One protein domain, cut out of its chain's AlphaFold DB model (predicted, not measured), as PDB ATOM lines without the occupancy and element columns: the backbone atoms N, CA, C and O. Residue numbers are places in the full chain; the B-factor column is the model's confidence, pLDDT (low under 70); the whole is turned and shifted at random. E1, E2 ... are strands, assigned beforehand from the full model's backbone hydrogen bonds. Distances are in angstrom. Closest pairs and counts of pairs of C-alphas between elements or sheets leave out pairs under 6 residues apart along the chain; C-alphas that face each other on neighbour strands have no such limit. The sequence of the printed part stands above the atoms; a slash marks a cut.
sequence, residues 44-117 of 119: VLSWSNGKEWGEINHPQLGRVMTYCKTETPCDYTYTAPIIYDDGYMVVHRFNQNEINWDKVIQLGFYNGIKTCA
ATOM      1  N   VAL A  44      26.937 -45.975  26.186       95.81
ATOM      2  CA  VAL A  44      25.974 -46.994  26.606       95.81
ATOM      3  C   VAL A  44      26.602 -47.838  27.713       95.81
ATOM      4  O   VAL A  44      27.759 -48.247  27.594       95.81
ATOM      5  N   LEU A  45      25.859 -48.067  28.791       96.69
ATOM      6  CA  LEU A  45      26.216 -48.962  29.894       96.69
ATOM      7  C   LEU A  45      25.444 -50.281  29.763       96.69
ATOM      8  O   LEU A  45      24.552 -50.401  28.929       96.69
ATOM      9  N   SER A  46      25.755 -51.272  30.595       96.50
ATOM     10  CA  SER A  46      25.015 -52.540  30.626       96.50
ATOM     11  C   SER A  46      24.253 -52.742  31.934       96.50
ATOM     12  O   SER A  46      24.535 -52.105  32.951       96.50
ATOM     13  N   TRP A  47      23.270 -53.638  31.907       97.06
ATOM     14  CA  TRP A  47      22.561 -54.087  33.100       97.06
ATOM     15  C   TRP A  47      23.290 -55.277  33.724       97.06
ATOM     16  O   TRP A  47      23.597 -56.237  33.022       97.06
ATOM     17  N   SER A  48      23.563 -55.245  35.029       96.44
ATOM     18  CA  SER A  48      24.205 -56.368  35.733       96.44
ATOM     19  C   SER A  48      23.238 -57.503  36.078       96.44
ATOM     20  O   SER A  48      23.657 -58.650  36.176       96.44
ATOM     21  N   ASN A  49      21.954 -57.187  36.263       95.31
ATOM     22  CA  ASN A  49      20.878 -58.123  36.606       95.31
ATOM     23  C   ASN A  49      19.706 -58.059  35.605       95.31
ATOM     24  O   ASN A  49      18.558 -58.343  35.955       95.31
ATOM     25  N   GLY A  50      19.993 -57.625  34.378       95.38
ATOM     26  CA  GLY A  50      19.034 -57.586  33.283       95.38
ATOM     27  C   GLY A  50      19.178 -58.794  32.372       95.38
ATOM     28  O   GLY A  50      20.298 -59.193  32.056       95.38
ATOM     29  N   LYS A  51      18.053 -59.329  31.906       95.31
ATOM     30  CA  LYS A  51      18.006 -60.266  30.780       95.31
ATOM     31  C   LYS A  51      17.613 -59.517  29.513       95.31
ATOM     32  O   LYS A  51      16.771 -58.618  29.565       95.31
ATOM     33  N   GLU A  52      18.226 -59.882  28.392       96.69
ATOM     34  CA  GLU A  52      17.808 -59.406  27.074       96.69
ATOM     35  C   GLU A  52      16.383 -59.880  26.784       96.69
ATOM     36  O   GLU A  52      16.019 -61.019  27.084       96.69
ATOM     37  N   TRP A  53      15.570 -58.985  26.233       95.56
ATOM     38  CA  TRP A  53      14.205 -59.283  25.815       95.56
ATOM     39  C   TRP A  53      14.102 -59.389  24.296       95.56
ATOM     40  O   TRP A  53      13.569 -60.362  23.769       95.56
ATOM     41  N   GLY A  54      14.630 -58.391  23.590       96.56
ATOM     42  CA  GLY A  54      14.610 -58.336  22.136       96.56
ATOM     43  C   GLY A  54      14.837 -56.927  21.608       96.56
ATOM     44  O   GLY A  54      14.871 -55.951  22.357       96.56
ATOM     45  N   GLU A  55      15.001 -56.813  20.295       98.12
ATOM     46  CA  GLU A  55      15.187 -55.520  19.645       98.12
ATOM     47  C   GLU A  55      13.849 -54.870  19.297       98.12
ATOM     48  O   GLU A  55      12.990 -55.486  18.665       98.12
ATOM     49  N   ILE A  56      13.694 -53.598  19.658       98.06
ATOM     50  CA  ILE A  56      12.486 -52.808  19.404       98.06
ATOM     51  C   ILE A  56      12.887 -51.511  18.702       98.06
ATOM     52  O   ILE A  56      13.929 -50.923  18.995       98.06
ATOM     53  N   ASN A  57      12.073 -51.053  17.750       97.88
ATOM     54  CA  ASN A  57      12.320 -49.783  17.076       97.88
ATOM     55  C   ASN A  57      11.906 -48.606  17.975       97.88
ATOM     56  O   ASN A  57      10.734 -48.463  18.325       97.88
ATOM     57  N   HIS A  58      12.864 -47.758  18.338       97.25
ATOM     58  CA  HIS A  58      12.651 -46.518  19.074       97.25
ATOM     59  C   HIS A  58      12.554 -45.329  18.108       97.25
ATOM     60  O   HIS A  58      13.462 -45.152  17.290       97.25
ATOM     61  N   PRO A  59      11.546 -44.442  18.233       95.62
ATOM     62  CA  PRO A  59      11.351 -43.315  17.315       95.62
ATOM     63  C   PRO A  59      12.580 -42.410  17.143       95.62
ATOM     64  O   PRO A  59      12.808 -41.865  16.070       95.62
ATOM     65  N   GLN A  60      13.376 -42.251  18.205       92.75
ATOM     66  CA  GLN A  60      14.556 -41.375  18.220       92.75
ATOM     67  C   GLN A  60      15.901 -42.114  18.188       92.75
ATOM     68  O   GLN A  60      16.903 -41.526  17.795       92.75
ATOM     69  N   LEU A  61      15.946 -43.375  18.633       93.94
ATOM     70  CA  LEU A  61      17.204 -44.120  18.807       93.94
ATOM     71  C   LEU A  61      17.394 -45.183  17.716       93.94
ATOM     72  O   LEU A  61      18.458 -45.788  17.632       93.94
ATOM     73  N   GLY A  62      16.379 -45.396  16.871       96.00
ATOM     74  CA  GLY A  62      16.344 -46.499  15.923       96.00
ATOM     75  C   GLY A  62      16.153 -47.836  16.632       96.00
ATOM     76  O   GLY A  62      15.559 -47.914  17.705       96.00
ATOM     77  N   ARG A  63      16.652 -48.909  16.024       97.19
ATOM     78  CA  ARG A  63      16.534 -50.265  16.564       97.19
ATOM     79  C   ARG A  63      17.466 -50.451  17.763       97.19
ATOM     80  O   ARG A  63      18.673 -50.265  17.635       97.19
ATOM     81  N   VAL A  64      16.901 -50.809  18.915       97.25
ATOM     82  CA  VAL A  64      17.627 -50.939  20.188       97.25
ATOM     83  C   VAL A  64      17.280 -52.250  20.884       97.25
ATOM     84  O   VAL A  64      16.114 -52.640  20.909       97.25
ATOM     85  N   MET A  65      18.275 -52.916  21.478       97.94
ATOM     86  CA  MET A  65      18.044 -54.045  22.385       97.94
ATOM     87  C   MET A  65      17.381 -53.549  23.674       97.94
ATOM     88  O   MET A  65      17.824 -52.551  24.259       97.94
ATOM     89  N   THR A  66      16.336 -54.244  24.120       98.00
ATOM     90  CA  THR A  66      15.667 -53.976  25.393       98.00
ATOM     91  C   THR A  66      15.894 -55.090  26.405       98.00
ATOM     92  O   THR A  66      16.204 -56.232  26.067       98.00
ATOM     93  N   TYR A  67      15.760 -54.728  27.676       97.56
ATOM     94  CA  TYR A  67      16.076 -55.563  28.823       97.56
ATOM     95  C   TYR A  67      14.948 -55.504  29.846       97.56
ATOM     96  O   TYR A  67      14.284 -54.479  29.996       97.56
ATOM     97  N   CYS A  68      14.773 -56.575  30.605       96.38
ATOM     98  CA  CYS A  68      13.934 -56.593  31.801       96.38
ATOM     99  C   CYS A  68      14.694 -57.251  32.953       96.38
ATOM    100  O   CYS A  68      15.720 -57.903  32.746       96.38
ATOM    101  N   LYS A  69      14.206 -57.067  34.181       94.44
ATOM    102  CA  LYS A  69      14.793 -57.709  35.356       94.44
ATOM    103  C   LYS A  69      14.667 -59.233  35.225       94.44
ATOM    104  O   LYS A  69      13.642 -59.761  34.781       94.44
ATOM    105  N   THR A  70      15.734 -59.946  35.565       90.38
ATOM    106  CA  THR A  70      15.700 -61.412  35.634       90.38
ATOM    107  C   THR A  70      14.647 -61.846  36.661       90.38
ATOM    108  O   THR A  70      14.427 -61.153  37.648       90.38
ATOM    109  N   GLU A  71      13.970 -62.970  36.408       86.75
ATOM    110  CA  GLU A  71      12.973 -63.566  37.320       86.75
ATOM    111  C   GLU A  71      11.682 -62.754  37.543       86.75
ATOM    112  O   GLU A  71      10.827 -63.175  38.317       86.75
ATOM    113  N   THR A  72      11.469 -61.652  36.816       85.06
ATOM    114  CA  THR A  72      10.175 -60.953  36.788       85.06
ATOM    115  C   THR A  72       9.488 -61.084  35.425       85.06
ATOM    116  O   THR A  72      10.166 -61.276  34.399       85.06
ATOM    117  N   PRO A  73       8.147 -60.952  35.375       89.38
ATOM    118  CA  PRO A  73       7.442 -60.665  34.132       89.38
ATOM    119  C   PRO A  73       8.035 -59.424  33.455       89.38
ATOM    120  O   PRO A  73       8.472 -58.482  34.123       89.38
ATOM    121  N   CYS A  74       8.087 -59.440  32.127       91.75
ATOM    122  CA  CYS A  74       8.666 -58.362  31.322       91.75
ATOM    123  C   CYS A  74       7.583 -57.473  30.717       91.75
ATOM    124  O   CYS A  74       7.687 -57.086  29.560       91.75
ATOM    125  N   ASP A  75       6.563 -57.126  31.503       94.19
ATOM    126  CA  ASP A  75       5.490 -56.212  31.079       94.19
ATOM    127  C   ASP A  75       6.058 -54.853  30.638       94.19
ATOM    128  O   ASP A  75       5.528 -54.181  29.753       94.19
ATOM    129  N   TYR A  76       7.198 -54.483  31.229       95.81
ATOM    130  CA  TYR A  76       8.014 -53.354  30.823       95.81
ATOM    131  C   TYR A  76       9.423 -53.811  30.478       95.81
ATOM    132  O   TYR A  76      10.053 -54.576  31.214       95.81
ATOM    133  N   THR A  77       9.941 -53.263  29.388       97.50
ATOM    134  CA  THR A  77      11.326 -53.469  28.962       97.50
ATOM    135  C   THR A  77      12.003 -52.128  28.764       97.50
ATOM    136  O   THR A  77      11.343 -51.119  28.534       97.50
ATOM    137  N   TYR A  78      13.319 -52.093  28.903       97.94
ATOM    138  CA  TYR A  78      14.076 -50.856  28.994       97.94
ATOM    139  C   TYR A  78      15.255 -50.901  28.043       97.94
ATOM    140  O   TYR A  78      15.865 -51.956  27.878       97.94
ATOM    141  N   THR A  79      15.627 -49.771  27.451       98.12
ATOM    142  CA  THR A  79      16.912 -49.684  26.747       98.12
ATOM    143  C   THR A  79      18.070 -49.974  27.705       98.12
ATOM    144  O   THR A  79      17.940 -49.900  28.932       98.12
ATOM    145  N   ALA A  80      19.250 -50.237  27.151       97.62
ATOM    146  CA  ALA A  80      20.478 -50.047  27.910       97.62
ATOM    147  C   ALA A  80      20.548 -48.601  28.464       97.62
ATOM    148  O   ALA A  80      20.006 -47.688  27.824       97.62
ATOM    149  N   PRO A  81      21.178 -48.355  29.627       97.50
ATOM    150  CA  PRO A  81      21.375 -47.000  30.127       97.50
ATOM    151  C   PRO A  81      22.309 -46.214  29.212       97.50
ATOM    152  O   PRO A  81      23.393 -46.683  28.864       97.50
ATOM    153  N   ILE A  82      21.896 -45.009  28.835       96.75
ATOM    154  CA  ILE A  82      22.641 -44.120  27.942       96.75
ATOM    155  C   ILE A  82      22.986 -42.848  28.707       96.75
ATOM    156  O   ILE A  82      22.132 -42.275  29.380       96.75
ATOM    157  N   ILE A  83      24.231 -42.394  28.596       96.00
ATOM    158  CA  ILE A  83      24.673 -41.122  29.174       96.00
ATOM    159  C   ILE A  83      24.287 -39.986  28.223       96.00
ATOM    160  O   ILE A  83      24.742 -39.955  27.077       96.00
ATOM    161  N   TYR A  84      23.441 -39.072  28.693       93.75
ATOM    162  CA  TYR A  84      22.977 -37.900  27.942       93.75
ATOM    163  C   TYR A  84      23.942 -36.720  28.093       93.75
ATOM    164  O   TYR A  84      24.900 -36.785  28.863       93.75
ATOM    165  N   ASP A  85      23.728 -35.656  27.320       91.25
ATOM    166  CA  ASP A  85      24.620 -34.493  27.222       91.25
ATOM    167  C   ASP A  85      24.783 -33.722  28.539       91.25
ATOM    168  O   ASP A  85      25.819 -33.092  28.769       91.25
ATOM    169  N   ASP A  86      23.790 -33.810  29.414       91.44
ATOM    170  CA  ASP A  86      23.750 -33.280  30.771       91.44
ATOM    171  C   ASP A  86      24.420 -34.196  31.812       91.44
ATOM    172  O   ASP A  86      24.504 -33.827  32.986       91.44
ATOM    173  N   GLY A  87      24.949 -35.349  31.396       93.19
ATOM    174  CA  GLY A  87      25.642 -36.307  32.252       93.19
ATOM    175  C   GLY A  87      24.733 -37.246  33.045       93.19
ATOM    176  O   GLY A  87      25.248 -38.046  33.837       93.19
ATOM    177  N   TYR A  88      23.415 -37.177  32.853       95.75
ATOM    178  CA  TYR A  88      22.495 -38.149  33.431       95.75
ATOM    179  C   TYR A  88      22.541 -39.472  32.671       95.75
ATOM    180  O   TYR A  88      22.663 -39.522  31.446       95.75
ATOM    181  N   MET A  89      22.411 -40.561  33.419       96.81
ATOM    182  CA  MET A  89      22.125 -41.880  32.875       96.81
ATOM    183  C   MET A  89      20.616 -41.996  32.674       96.81
ATOM    184  O   MET A  89      19.844 -41.793  33.614       96.81
ATOM    185  N   VAL A  90      20.198 -42.324  31.458       97.00
ATOM    186  CA  VAL A  90      18.792 -42.345  31.055       97.00
ATOM    187  C   VAL A  90      18.455 -43.677  30.402       97.00
ATOM    188  O   VAL A  90      19.247 -44.218  29.629       97.00
ATOM    189  N   VAL A  91      17.262 -44.188  30.692       97.69
ATOM    190  CA  VAL A  91      16.682 -45.357  30.023       97.69
ATOM    191  C   VAL A  91      15.304 -45.009  29.484       97.69
ATOM    192  O   VAL A  91      14.553 -44.255  30.104       97.69
ATOM    193  N   HIS A  92      14.965 -45.569  28.329       98.00
ATOM    194  CA  HIS A  92      13.625 -45.471  27.755       98.00
ATOM    195  C   HIS A  92      12.875 -46.755  28.076       98.00
ATOM    196  O   HIS A  92      13.448 -47.839  27.957       98.00
ATOM    197  N   ARG A  93      11.622 -46.636  28.515       97.75
ATOM    198  CA  ARG A  93      10.742 -47.760  28.838       97.75
ATOM    199  C   ARG A  93       9.786 -48.014  27.682       97.75
ATOM    200  O   ARG A  93       9.143 -47.091  27.188       97.75
ATOM    201  N   PHE A  94       9.676 -49.278  27.311       98.06
ATOM    202  CA  PHE A  94       8.674 -49.796  26.403       98.06
ATOM    203  C   PHE A  94       7.666 -50.638  27.184       98.06
ATOM    204  O   PHE A  94       8.060 -51.564  27.903       98.06
ATOM    205  N   ASN A  95       6.387 -50.311  27.045       97.50
ATOM    206  CA  ASN A  95       5.273 -51.063  27.606       97.50
ATOM    207  C   ASN A  95       4.871 -52.164  26.616       97.50
ATOM    208  O   ASN A  95       4.423 -51.875  25.506       97.50
ATOM    209  N   GLN A  96       5.042 -53.427  27.011       96.06
ATOM    210  CA  GLN A  96       4.743 -54.575  26.148       96.06
ATOM    211  C   GLN A  96       3.239 -54.786  25.945       96.06
ATOM    212  O   GLN A  96       2.836 -55.318  24.915       96.06
ATOM    213  N   ASN A  97       2.404 -54.336  26.886       95.50
ATOM    214  CA  ASN A  97       0.953 -54.498  26.804       95.50
ATOM    215  C   ASN A  97       0.316 -53.481  25.847       95.50
ATOM    216  O   ASN A  97      -0.623 -53.806  25.128       95.50
ATOM    217  N   GLU A  98       0.838 -52.254  25.828       96.94
ATOM    218  CA  GLU A  98       0.351 -51.175  24.954       96.94
ATOM    219  C   GLU A  98       1.153 -51.034  23.653       96.94
ATOM    220  O   GLU A  98       0.743 -50.306  22.751       96.94
ATOM    221  N   ILE A  99       2.289 -51.731  23.550       95.44
ATOM    222  CA  ILE A  99       3.196 -51.712  22.396       95.44
ATOM    223  C   ILE A  99       3.658 -50.272  22.085       95.44
ATOM    224  O   ILE A  99       3.616 -49.801  20.946       95.44
ATOM    225  N   ASN A 100       4.096 -49.540  23.114       97.19
ATOM    226  CA  ASN A 100       4.537 -48.151  22.982       97.19
ATOM    227  C   ASN A 100       5.749 -47.812  23.873       97.19
ATOM    228  O   ASN A 100       6.028 -48.453  24.886       97.19
ATOM    229  N   TRP A 101       6.489 -46.775  23.473       97.88
ATOM    230  CA  TRP A 101       7.486 -46.122  24.321       97.88
ATOM    231  C   TRP A 101       6.784 -45.040  25.133       97.88
ATOM    232  O   TRP A 101       6.368 -44.028  24.571       97.88
ATOM    233  N   ASP A 102       6.629 -45.258  26.435       96.06
ATOM    234  CA  ASP A 102       5.731 -44.448  27.265       96.06
ATOM    235  C   ASP A 102       6.455 -43.598  28.316       96.06
ATOM    236  O   ASP A 102       5.864 -42.684  28.897       96.06
ATOM    237  N   LYS A 103       7.739 -43.876  28.581       96.81
ATOM    238  CA  LYS A 103       8.474 -43.194  29.646       96.81
ATOM    239  C   LYS A 103       9.969 -43.093  29.384       96.81
ATOM    240  O   LYS A 103      10.617 -44.042  28.953       96.81
ATOM    241  N   VAL A 104      10.525 -41.951  29.777       96.94
ATOM    242  CA  VAL A 104      11.965 -41.714  29.910       96.94
ATOM    243  C   VAL A 104      12.293 -41.643  31.398       96.94
ATOM    244  O   VAL A 104      11.632 -40.922  32.146       96.94
ATOM    245  N   ILE A 105      13.277 -42.416  31.847       96.88
ATOM    246  CA  ILE A 105      13.626 -42.544  33.265       96.88
ATOM    247  C   ILE A 105      15.078 -42.128  33.462       96.88
ATOM    248  O   ILE A 105      15.983 -42.673  32.834       96.88
ATOM    249  N   GLN A 106      15.293 -41.181  34.373       95.88
ATOM    250  CA  GLN A 106      16.620 -40.780  34.825       95.88
ATOM    251  C   GLN A 106      17.059 -41.671  35.991       95.88
ATOM    252  O   GLN A 106      16.360 -41.772  36.997       95.88
ATOM    253  N   LEU A 107      18.232 -42.290  35.866       95.50
ATOM    254  CA  LEU A 107      18.847 -43.129  36.902       95.50
ATOM    255  C   LEU A 107      19.804 -42.337  37.814       95.50
ATOM    256  O   LEU A 107      20.408 -42.901  38.723       95.50
ATOM    257  N   GLY A 108      19.951 -41.033  37.562       94.38
ATOM    258  CA  GLY A 108      20.891 -40.142  38.241       94.38
ATOM    259  C   GLY A 108      22.123 -39.812  37.398       94.38
ATOM    260  O   GLY A 108      22.246 -40.235  36.248       94.38
ATOM    261  N   PHE A 109      23.034 -39.022  37.966       95.19
ATOM    262  CA  PHE A 109      24.290 -38.669  37.304       95.19
ATOM    263  C   PHE A 109      25.206 -39.877  37.159       95.19
ATOM    264  O   PHE A 109      25.324 -40.699  38.072       95.19
ATOM    265  N   TYR A 110      25.920 -39.933  36.037       96.31
ATOM    266  CA  TYR A 110      27.002 -40.888  35.882       96.31
ATOM    267  C   TYR A 110      28.059 -40.704  36.982       96.31
ATOM    268  O   TYR A 110      28.439 -39.591  37.335       96.31
ATOM    269  N   ASN A 111      28.554 -41.799  37.541       93.94
ATOM    270  CA  ASN A 111      29.474 -41.774  38.681       93.94
ATOM    271  C   ASN A 111      30.671 -42.723  38.498       93.94
ATOM    272  O   ASN A 111      31.297 -43.114  39.479       93.94
ATOM    273  N   GLY A 112      30.995 -43.096  37.255       94.31
ATOM    274  CA  GLY A 112      32.136 -43.967  36.945       94.31
ATOM    275  C   GLY A 112      31.821 -45.465  36.965       94.31
ATOM    276  O   GLY A 112      32.720 -46.283  36.773       94.31
ATOM    277  N   ILE A 113      30.559 -45.847  37.179       95.06
ATOM    278  CA  ILE A 113      30.134 -47.250  37.114       95.06
ATOM    279  C   ILE A 113      30.230 -47.807  35.689       95.06
ATOM    280  O   ILE A 113      30.200 -47.075  34.697       95.06
ATOM    281  N   LYS A 114      30.344 -49.131  35.587       91.50
ATOM    282  CA  LYS A 114      30.299 -49.848  34.302       91.50
ATOM    283  C   LYS A 114      28.906 -50.390  33.994       91.50
ATOM    284  O   LYS A 114      28.545 -50.509  32.829       91.50
ATOM    285  N   THR A 115      28.147 -50.710  35.038       95.75
ATOM    286  CA  THR A 115      26.843 -51.357  34.937       95.75
ATOM    287  C   THR A 115      25.826 -50.691  35.855       95.75
ATOM    288  O   THR A 115      26.178 -50.194  36.926       95.75
ATOM    289  N   CYS A 116      24.563 -50.689  35.434       95.50
ATOM    290  CA  CYS A 116      23.410 -50.352  36.269       95.50
ATOM    291  C   CYS A 116      22.685 -51.636  36.693       95.50
ATOM    292  O   CYS A 116      22.883 -52.692  36.093       95.50
ATOM    293  N   ALA A 117      21.819 -51.545  37.700       94.62
ATOM    294  CA  ALA A 117      20.968 -52.648  38.135       94.62
ATOM    295  C   ALA A 117      19.505 -52.201  38.197       94.62
ATOM    296  O   ALA A 117      19.217 -51.060  38.564       94.62
TER     297      ALA A 117
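AT A GLANCE: This is residues 44 to 117 of the 119 residues of an uncharacterized protein of Bacillus sp. (UniProt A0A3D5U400). One strongly twisted sheet of five strands is bent back on itself at E3, a folded sheet in which the hairpin E1 and E2 makes one leaf and the hairpin E4 and E5 the other. The two leaves are partly face to face with their strands crossed, and the stretches before E1 and after E5 come together in a short parallel pairing. The printed part has 74 residues with no named helix and five named strands, E1 to E5, in a meander, each strand the antiparallel neighbour of the one before; the order across the sheet is E1, E2, E3, E4, E5. The class is all strand. The whole is compact, with a radius of gyration of the C-alphas of 11.8 A and spans of 33 by 28 by 17 A.

IN THESE COORDINATES: The longest strand by residues is E5, residues 100 to 109, 26.2 A from first to last C-alpha; C-alpha 109 is at (24.290, -38.669, 37.304). E4 is residues 88 to 95, 22.3 A long. E3, residues 76 to 79, measures 10.5 A, and C-alpha 76 is at (8.014, -53.354, 30.823). E2 is residues 62 to 69, 22.5 A long. E1, residues 50 to 58, begins with C-alpha 50 at (19.034, -57.586, 33.283), measures 19.1 A and bends by 70 degrees at residue 54.

HOW THE PARTS SIT: E3 is the hinge of the sheet. Its pairing is staggered: residues 76 to 78 pair with E4, and residues 78 to 79 with E2. E2 and E3, a hairpin, are antiparallel at 126 degrees, with N 67 and O 78 2.8 A apart, within hydrogen-bond range. E3 and E4, also a hairpin, are antiparallel at 141 degrees, with N 77 and O 94 2.9 A apart. In the hairpin E1 and E2, antiparallel at 152 degrees, N 53 and O 66 are 2.8 A apart. In the hairpin E4 and E5, antiparallel at 157 degrees, N 93 and O 103 are 2.8 A apart. The leaves E1 E2 and E4 E5 face each other with 15 pairs of C-alphas within 11 A. The closest C-alphas of the edge strands E1 and E5 are those of His 58 and Trp 101, 7.4 A apart. E1 and E4 are apart, and so are E2 and E5. Outside the named strands, residues 46 to 47 pair with residues 115 to 116, parallel, and residues 82 to 83 pair with residues 89 to 90 of E4, antiparallel.

THE WHOLE: The two C-alphas farthest apart are those of Glu 98 and Gly 112, 34.7 A. The printed part runs from residue 44 to 117 with no cut. The links E1 to E2 and E4 to E5 are tight, the links E2 to E3 and E3 to E4 are short, and no link is long. The mean pLDDT of the printed part is 95.6, and no printed residue is under 70.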